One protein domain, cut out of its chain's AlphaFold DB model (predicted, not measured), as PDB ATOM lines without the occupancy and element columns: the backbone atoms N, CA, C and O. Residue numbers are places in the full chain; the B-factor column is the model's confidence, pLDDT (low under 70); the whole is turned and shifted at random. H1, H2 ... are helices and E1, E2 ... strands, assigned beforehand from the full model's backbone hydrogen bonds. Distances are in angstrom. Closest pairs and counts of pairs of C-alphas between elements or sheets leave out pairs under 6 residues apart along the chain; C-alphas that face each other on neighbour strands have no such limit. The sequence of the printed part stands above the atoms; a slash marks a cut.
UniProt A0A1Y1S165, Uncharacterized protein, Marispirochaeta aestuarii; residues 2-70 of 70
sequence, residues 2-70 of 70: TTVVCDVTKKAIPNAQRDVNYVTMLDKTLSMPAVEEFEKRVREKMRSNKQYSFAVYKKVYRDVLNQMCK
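AT A GLANCE: This is residues 2 to 70 of the 70 residues of an uncharacterized protein of Marispirochaeta aestuarii (UniProt A0A1Y1S165). A strand hairpin, E1 and E2, sits at the open end of a helical hairpin, H1 and H2, with residues 2 to 21 looping beyond it. The printed part, 69 residues with two antiparallel strands, then two helices, is mostly helix. It is a rod, 43 by 20 by 16 A, only just compact, close to loose, with radius of gyration of the C-alphas 13.0 A.

HOW THE PARTS SIT: Find E1, residues 22 to 25, and E2, residues 28 to 31, with N 23 and O 30 within hydrogen-bond range, 2.9 A apart. H1, residues 32 to 47, touches H2, residues 54 to 69, opposite ways at a steep tilt of 44 degrees; their closest C-alphas, of Val 42 and Tyr 61, are 6.0 A apart. In both, every O i to N i+4 pair is within range.

IN THESE COORDINATES: Find C-alpha 22, E1's first, at (190.708, 149.790, 131.116); H1 is 22.6 A long, and H2 runs 22.5 A to C-alpha 69 at (178.367, 156.529, 133.770).

THE WHOLE: The printed part has no cut; residue 2 is under pLDDT 70.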
ATOM      1  N   THR A   2     188.743 147.233 117.379       68.12
ATOM      2  CA  THR A   2     187.577 147.560 118.205       68.12
ATOM      3  C   THR A   2     187.941 148.749 119.086       68.12
ATOM      4  O   THR A   2     188.840 148.643 119.918       68.12
ATOM      5  N   THR A   3     187.297 149.894 118.878       81.75
ATOM      6  CA  THR A   3     187.521 151.078 119.712       81.75
ATOM      7  C   THR A   3     186.798 150.887 121.037       81.75
ATOM      8  O   THR A   3     185.571 150.834 121.078       81.75
ATOM      9  N   VAL A   4     187.557 150.776 122.123       87.19
ATOM     10  CA  VAL A   4     187.009 150.709 123.480       87.19
ATOM     11  C   VAL A   4     186.802 152.135 123.983       87.19
ATOM     12  O   VAL A   4     187.717 152.957 123.928       87.19
ATOM     13  N   VAL A   5     185.597 152.441 124.456       89.19
ATOM     14  CA  VAL A   5     185.214 153.775 124.936       89.19
ATOM     15  C   VAL A   5     184.948 153.701 126.432       89.19
ATOM     16  O   VAL A   5     184.271 152.792 126.896       89.19
ATOM     17  N   CYS A   6     185.478 154.658 127.190       88.94
ATOM     18  CA  CYS A   6     185.177 154.784 128.611       88.94
ATOM     19  C   CYS A   6     183.750 155.318 128.796       88.94
ATOM     20  O   CYS A   6     183.417 156.393 128.301       88.94
ATOM     21  N   ASP A   7     182.913 154.606 129.545       89.56
ATOM     22  CA  ASP A   7     181.524 154.974 129.820       89.56
ATOM     23  C   ASP A   7     181.386 156.228 130.688       89.56
ATOM     24  O   ASP A   7     180.341 156.872 130.643       89.56
ATOM     25  N   VAL A   8     182.419 156.598 131.446       88.44
ATOM     26  CA  VAL A   8     182.417 157.811 132.281       88.44
ATOM     27  C   VAL A   8     182.813 159.034 131.466       88.44
ATOM     28  O   VAL A   8     182.103 160.031 131.436       88.44
ATOM     29  N   THR A   9     183.948 158.968 130.770       86.56
ATOM     30  CA  THR A   9     184.479 160.133 130.045       86.56
ATOM     31  C   THR A   9     183.948 160.244 128.620       86.56
ATOM     32  O   THR A   9     184.181 161.260 127.969       86.56
ATOM     33  N   LYS A  10     183.277 159.197 128.114       88.75
ATOM     34  CA  LYS A  10     182.844 159.027 126.716       88.75
ATOM     35  C   LYS A  10     183.986 159.181 125.699       88.75
ATOM     36  O   LYS A  10     183.747 159.430 124.520       88.75
ATOM     37  N   LYS A  11     185.239 159.028 126.145       87.62
ATOM     38  CA  LYS A  11     186.445 159.111 125.310       87.62
ATOM     39  C   LYS A  11     186.941 157.720 124.939       87.62
ATOM     40  O   LYS A  11     186.846 156.783 125.734       87.62
ATOM     41  N   ALA A  12     187.500 157.606 123.737       89.19
ATOM     42  CA  ALA A  12     188.200 156.402 123.309       89.19
ATOM     43  C   ALA A  12     189.447 156.176 124.175       89.19
ATOM     44  O   ALA A  12     190.184 157.116 124.478       89.19
ATOM     45  N   ILE A  13     189.676 154.925 124.559       88.69
ATOM     46  CA  ILE A  13     190.855 154.511 125.315       88.69
ATOM     47  C   ILE A  13     191.938 154.128 124.297       88.69
ATOM     48  O   ILE A  13     191.749 153.167 123.544       88.69
ATOM     49  N   PRO A  14     193.055 154.872 124.218       86.12
ATOM     50  CA  PRO A  14     194.114 154.574 123.264       86.12
ATOM     51  C   PRO A  14     194.793 153.252 123.631       86.12
ATOM     52  O   PRO A  14     195.048 152.992 124.805       86.12
ATOM     53  N   ASN A  15     195.105 152.427 122.626       87.56
ATOM     54  CA  ASN A  15     195.759 151.124 122.805       87.56
ATOM     55  C   ASN A  15     195.060 150.244 123.853       87.56
ATOM     56  O   ASN A  15     195.713 149.695 124.736       87.56
ATOM     57  N   ALA A  16     193.729 150.164 123.803       85.81
ATOM     58  CA  ALA A  16     192.919 149.506 124.821       85.81
ATOM     59  C   ALA A  16     193.383 148.065 125.120       85.81
ATOM     60  O   ALA A  16     193.277 147.166 124.286       85.81
ATOM     61  N   GLN A  17     193.853 147.856 126.346       88.00
ATOM     62  CA  GLN A  17     194.298 146.599 126.930       88.00
ATOM     63  C   GLN A  17     193.574 146.399 128.263       88.00
ATOM     64  O   GLN A  17     193.697 147.198 129.197       88.00
ATOM     65  N   ARG A  18     192.793 145.320 128.330       87.19
ATOM     66  CA  ARG A  18     192.015 144.970 129.518       87.19
ATOM     67  C   ARG A  18     192.957 144.737 130.701       87.19
ATOM     68  O   ARG A  18     194.013 144.141 130.519       87.19
ATOM     69  N   ASP A  19     192.576 145.236 131.870       86.00
ATOM     70  CA  ASP A  19     193.332 145.176 133.130       86.00
ATOM     71  C   ASP A  19     194.684 145.924 133.111       86.00
ATOM     72  O   ASP A  19     195.422 145.896 134.092       86.00
ATOM     73  N   VAL A  20     194.991 146.649 132.025       87.94
ATOM     74  CA  VAL A  20     196.176 147.517 131.906       87.94
ATOM     75  C   VAL A  20     195.767 148.985 131.855       87.94
ATOM     76  O   VAL A  20     196.249 149.793 132.644       87.94
ATOM     77  N   ASN A  21     194.874 149.352 130.930       88.00
ATOM     78  CA  ASN A  21     194.410 150.738 130.766       88.00
ATOM     79  C   ASN A  21     192.882 150.896 130.808       88.00
ATOM     80  O   ASN A  21     192.388 152.028 130.886       88.00
ATOM     81  N   TYR A  22     192.137 149.789 130.837       90.75
ATOM     82  CA  TYR A  22     190.708 149.790 131.116       90.75
ATOM     83  C   TYR A  22     190.254 148.511 131.813       90.75
ATOM     84  O   TYR A  22     190.858 147.452 131.664       90.75
ATOM     85  N   VAL A  23     189.135 148.605 132.520       91.44
ATOM     86  CA  VAL A  23     188.445 147.473 133.146       91.44
ATOM     87  C   VAL A  23     186.969 147.508 132.782       91.44
ATOM     88  O   VAL A  23     186.410 148.560 132.464       91.44
ATOM     89  N   THR A  24     186.324 146.349 132.843       89.19
ATOM     90  CA  THR A  24     184.881 146.218 132.633       89.19
ATOM     91  C   THR A  24     184.209 145.812 133.936       89.19
ATOM     92  O   THR A  24     184.482 144.731 134.459       89.19
ATOM     93  N   MET A  25     183.330 146.660 134.463       87.69
ATOM     94  CA  MET A  25     182.605 146.454 135.714       87.69
ATOM     95  C   MET A  25     181.107 146.607 135.453       87.69
ATOM     96  O   MET A  25     180.678 147.670 135.022       87.69
ATOM     97  N   LEU A  26     180.307 145.570 135.734       86.12
ATOM     98  CA  LEU A  26     178.841 145.595 135.565       86.12
ATOM     99  C   LEU A  26     178.403 146.130 134.183       86.12
ATOM    100  O   LEU A  26     177.606 147.061 134.097       86.12
ATOM    101  N   ASP A  27     178.983 145.575 133.116       86.69
ATOM    102  CA  ASP A  27     178.755 145.981 131.718       86.69
ATOM    103  C   ASP A  27     179.131 147.440 131.389       86.69
ATOM    104  O   ASP A  27     178.732 147.974 130.354       86.69
ATOM    105  N   LYS A  28     179.921 148.093 132.254       88.00
ATOM    106  CA  LYS A  28     180.514 149.416 132.027       88.00
ATOM    107  C   LYS A  28     182.014 149.317 131.837       88.00
ATOM    108  O   LYS A  28     182.703 148.630 132.584       88.00
ATOM    109  N   THR A  29     182.518 150.045 130.860       91.88
ATOM    110  CA  THR A  29     183.933 150.163 130.540       91.88
ATOM    111  C   THR A  29     184.495 151.408 131.209       91.88
ATOM    112  O   THR A  29     184.059 152.524 130.946       91.88
ATOM    113  N   LEU A  30     185.496 151.238 132.061       91.44
ATOM    114  CA  LEU A  30     186.156 152.329 132.767       91.44
ATOM    115  C   LEU A  30     187.622 152.371 132.362       91.44
ATOM    116  O   LEU A  30     188.316 151.361 132.439       91.44
ATOM    117  N   SER A  31     188.117 153.543 131.973       92.06
ATOM    118  CA  SER A  31     189.561 153.784 131.898       92.06
ATOM    119  C   SER A  31     190.161 153.779 133.304       92.06
ATOM    120  O   SER A  31     189.486 154.215 134.234       92.06
ATOM    121  N   MET A  32     191.429 153.397 133.468       90.31
ATOM    122  CA  MET A  32     192.082 153.367 134.792       90.31
ATOM    123  C   MET A  32     191.887 154.649 135.633       90.31
ATOM    124  O   MET A  32     191.487 154.528 136.788       90.31
ATOM    125  N   PRO A  33     191.996 155.878 135.079       89.88
ATOM    126  CA  PRO A  33     191.712 157.093 135.851       89.88
ATOM    127  C   PRO A  33     190.263 157.187 136.362       89.88
ATOM    128  O   PRO A  33     190.005 157.692 137.449       89.88
ATOM    129  N   ALA A  34     189.301 156.678 135.585       90.19
ATOM    130  CA  ALA A  34     187.895 156.656 135.978       90.19
ATOM    131  C   ALA A  34     187.633 155.597 137.061       90.19
ATOM    132  O   ALA A  34     186.745 155.789 137.888       90.19
ATOM    133  N   VAL A  35     188.416 154.511 137.081       91.25
ATOM    134  CA  VAL A  35     188.395 153.505 138.154       91.25
ATOM    135  C   VAL A  35     188.881 154.111 139.465       91.25
ATOM    136  O   VAL A  35     188.205 153.972 140.479       91.25
ATOM    137  N   GLU A  36     190.006 154.826 139.448       91.06
ATOM    138  CA  GLU A  36     190.549 155.476 140.648       91.06
ATOM    139  C   GLU A  36     189.556 156.480 141.249       91.06
ATOM    140  O   GLU A  36     189.307 156.487 142.459       91.06
ATOM    141  N   GLU A  37     188.933 157.299 140.399       92.50
ATOM    142  CA  GLU A  37     187.897 158.235 140.835       92.50
ATOM    143  C   GLU A  37     186.667 157.504 141.395       92.50
ATOM    144  O   GLU A  37     186.124 157.885 142.438       92.50
ATOM    145  N   PHE A  38     186.246 156.428 140.731       92.75
ATOM    146  CA  PHE A  38     185.135 155.594 141.166       92.75
ATOM    147  C   PHE A  38     185.387 154.975 142.548       92.75
ATOM    148  O   PHE A  38     184.557 155.121 143.451       92.75
ATOM    149  N   GLU A  39     186.549 154.358 142.761       91.56
ATOM    150  CA  GLU A  39     186.918 153.765 144.047       91.56
ATOM    151  C   GLU A  39     187.000 154.806 145.162       91.56
ATOM    152  O   GLU A  39     186.544 154.552 146.286       91.56
ATOM    153  N   LYS A  40     187.529 155.999 144.857       93.44
ATOM    154  CA  LYS A  40     187.579 157.114 145.805       93.44
ATOM    155  C   LYS A  40     186.173 157.514 146.258       93.44
ATOM    156  O   LYS A  40     185.917 157.558 147.462       93.44
ATOM    157  N   ARG A  41     185.235 157.704 145.320       91.88
ATOM    158  CA  ARG A  41     183.835 158.061 145.627       91.88
ATOM    159  C   ARG A  41     183.104 156.960 146.400       91.88
ATOM    160  O   ARG A  41     182.348 157.259 147.328       91.88
ATOM    161  N   VAL A  42     183.325 155.687 146.057       91.75
ATOM    162  CA  VAL A  42     182.768 154.548 146.813       91.75
ATOM    163  C   VAL A  42     183.300 154.552 148.244       91.75
ATOM    164  O   VAL A  42     182.517 154.418 149.187       91.75
ATOM    165  N   ARG A  43     184.610 154.750 148.430       90.56
ATOM    166  CA  ARG A  43     185.244 154.805 149.754       90.56
ATOM    167  C   ARG A  43     184.715 155.969 150.589       90.56
ATOM    168  O   ARG A  43     184.423 155.776 151.766       90.56
ATOM    169  N   GLU A  44     184.561 157.148 149.996       91.38
ATOM    170  CA  GLU A  44     184.003 158.331 150.660       91.38
ATOM    171  C   GLU A  44     182.559 158.094 151.119       91.38
ATOM    172  O   GLU A  44     182.262 158.279 152.299       91.38
ATOM    173  N   LYS A  45     181.685 157.574 150.245       88.69
ATOM    174  CA  LYS A  45     180.304 157.233 150.629       88.69
ATOM    175  C   LYS A  45     180.231 156.135 151.687       88.69
ATOM    176  O   LYS A  45     179.365 156.177 152.557       88.69
ATOM    177  N   MET A  46     181.121 155.147 151.625       88.25
ATOM    178  CA  MET A  46     181.168 154.079 152.623       88.25
ATOM    179  C   MET A  46     181.664 154.571 153.982       88.25
ATOM    180  O   MET A  46     181.158 154.095 154.993       88.25
ATOM    181  N   ARG A  47     182.585 155.544 154.029       86.31
ATOM    182  CA  ARG A  47     183.021 156.182 155.286       86.31
ATOM    183  C   ARG A  47     181.887 156.921 155.996       86.31
ATOM    184  O   ARG A  47     181.891 156.986 157.218       86.31
ATOM    185  N   SER A  48     180.916 157.453 155.254       83.25
ATOM    186  CA  SER A  48     179.730 158.092 155.837       83.25
ATOM    187  C   SER A  48     178.772 157.099 156.510       83.25
ATOM    188  O   SER A  48     177.932 157.512 157.308       83.25
ATOM    189  N   ASN A  49     178.887 155.797 156.226       81.88
ATOM    190  CA  ASN A  49     178.068 154.769 156.862       81.88
ATOM    191  C   ASN A  49     178.707 154.310 158.180       81.88
ATOM    192  O   ASN A  49     179.848 153.860 158.208       81.88
ATOM    193  N   LYS A  50     177.940 154.373 159.278       75.69
ATOM    194  CA  LYS A  50     178.410 154.027 160.635       75.69
ATOM    195  C   LYS A  50     178.813 152.558 160.808       75.69
ATOM    196  O   LYS A  50     179.574 152.247 161.717       75.69
ATOM    197  N   GLN A  51     178.301 151.657 159.971       84.81
ATOM    198  CA  GLN A  51     178.596 150.229 160.044       84.81
ATOM    199  C   GLN A  51     178.751 149.649 158.640       84.81
ATOM    200  O   GLN A  51     177.939 149.909 157.748       84.81
ATOM    201  N   TYR A  52     179.795 148.844 158.450       85.19
ATOM    202  CA  TYR A  52     179.979 148.113 157.206       85.19
ATOM    203  C   TYR A  52     178.916 147.019 157.079       85.19
ATOM    204  O   TYR A  52     178.739 146.189 157.967       85.19
ATOM    205  N   SER A  53     178.241 146.993 155.934       90.31
ATOM    206  CA  SER A  53     177.394 145.886 155.511       90.31
ATOM    207  C   SER A  53     177.690 145.590 154.053       90.31
ATOM    208  O   SER A  53     177.708 146.496 153.217       90.31
ATOM    209  N   PHE A  54     177.889 144.315 153.729       89.25
ATOM    210  CA  PHE A  54     178.166 143.893 152.358       89.25
ATOM    211  C   PHE A  54     177.011 144.228 151.399       89.25
ATOM    212  O   PHE A  54     177.241 144.611 150.251       89.25
ATOM    213  N   ALA A  55     175.765 144.148 151.878       90.50
ATOM    214  CA  ALA A  55     174.590 144.533 151.098       90.50
ATOM    215  C   ALA A  55     174.589 146.040 150.787       90.50
ATOM    216  O   ALA A  55     174.330 146.443 149.652       90.50
ATOM    217  N   VAL A  56     174.949 146.865 151.776       89.50
ATOM    218  CA  VAL A  56     175.076 148.320 151.606       89.50
ATOM    219  C   VAL A  56     176.226 148.651 150.663       89.50
ATOM    220  O   VAL A  56     176.044 149.458 149.757       89.50
ATOM    221  N   TYR A  57     177.371 147.984 150.805       90.94
ATOM    222  CA  TYR A  57     178.513 148.165 149.912       90.94
ATOM    223  C   TYR A  57     178.141 147.893 148.452       90.94
ATOM    224  O   TYR A  57     178.372 148.747 147.600       90.94
ATOM    225  N   LYS A  58     177.488 146.758 148.156       91.38
ATOM    226  CA  LYS A  58     177.019 146.441 146.795       91.38
ATOM    227  C   LYS A  58     176.087 147.511 146.233       91.38
ATOM    228  O   LYS A  58     176.194 147.851 145.055       91.38
ATOM    229  N   LYS A  59     175.178 148.028 147.066       91.38
ATOM    230  CA  LYS A  59     174.260 149.102 146.679       91.38
ATOM    231  C   LYS A  59     175.028 150.384 146.353       91.38
ATOM    232  O   LYS A  59     174.899 150.890 145.247       91.38
ATOM    233  N   VAL A  60     175.892 150.844 147.259       91.50
ATOM    234  CA  VAL A  60     176.726 152.042 147.064       91.50
ATOM    235  C   VAL A  60     177.602 151.908 145.821       91.50
ATOM    236  O   VAL A  60     177.682 152.843 145.032       91.50
ATOM    237  N   TYR A  61     178.213 150.743 145.612       91.56
ATOM    238  CA  TYR A  61     179.052 150.455 144.453       91.56
ATOM    239  C   TYR A  61     178.277 150.616 143.138       91.56
ATOM    240  O   TYR A  61     178.703 151.360 142.255       91.56
ATOM    241  N   ARG A  62     177.097 149.986 143.027       91.81
ATOM    242  CA  ARG A  62     176.217 150.122 141.852       91.81
ATOM    243  C   ARG A  62     175.732 151.557 141.659       91.81
ATOM    244  O   ARG A  62     175.751 152.059 140.539       91.81
ATOM    245  N   ASP A  63     175.321 152.217 142.737       91.75
ATOM    246  CA  ASP A  63     174.784 153.577 142.686       91.75
ATOM    247  C   ASP A  63     175.847 154.582 142.227       91.75
ATOM    248  O   ASP A  63     175.567 155.424 141.378       91.75
ATOM    249  N   VAL A  64     177.079 154.488 142.746       91.69
ATOM    250  CA  VAL A  64     178.193 155.351 142.319       91.69
ATOM    251  C   VAL A  64     178.562 155.077 140.864       91.69
ATOM    252  O   VAL A  64     178.750 156.028 140.108       91.69
ATOM    253  N   LEU A  65     178.602 153.807 140.451       91.38
ATOM    254  CA  LEU A  65     178.963 153.441 139.082       91.38
ATOM    255  C   LEU A  65     177.954 154.017 138.085       91.38
ATOM    256  O   LEU A  65     178.332 154.676 137.118       91.38
ATOM    257  N   ASN A  66     176.663 153.841 138.368       89.62
ATOM    258  CA  ASN A  66     175.587 154.392 137.553       89.62
ATOM    259  C   ASN A  66     175.576 155.924 137.561       89.62
ATOM    260  O   ASN A  66     175.261 156.527 136.543       89.62
ATOM    261  N   GLN A  67     175.920 156.565 138.680       89.31
ATOM    262  CA  GLN A  67     176.034 158.024 138.749       89.31
ATOM    263  C   GLN A  67     177.192 158.568 137.910       89.31
ATOM    264  O   GLN A  67     177.054 159.646 137.349       89.31
ATOM    265  N   MET A  68     178.315 157.849 137.825       89.06
ATOM    266  CA  MET A  68     179.467 158.272 137.023       89.06
ATOM    267  C   MET A  68     179.308 157.978 135.530       89.06
ATOM    268  O   MET A  68     179.895 158.681 134.719       89.06
ATOM    269  N   CYS A  69     178.550 156.940 135.167       84.88
ATOM    270  CA  CYS A  69     178.367 156.529 133.770       84.88
ATOM    271  C   CYS A  69     177.145 157.170 133.076       84.88
ATOM    272  O   CYS A  69     176.914 156.877 131.895       84.88
ATOM    273  N   LYS A  70     176.347 157.964 133.807       76.44
ATOM    274  CA  LYS A  70     175.247 158.782 133.264       76.44
ATOM    275  C   LYS A  70     175.808 159.922 132.428       76.44
ATOM    276  O   LYS A  70     175.351 160.041 131.272       76.44
TER     277      LYS A  70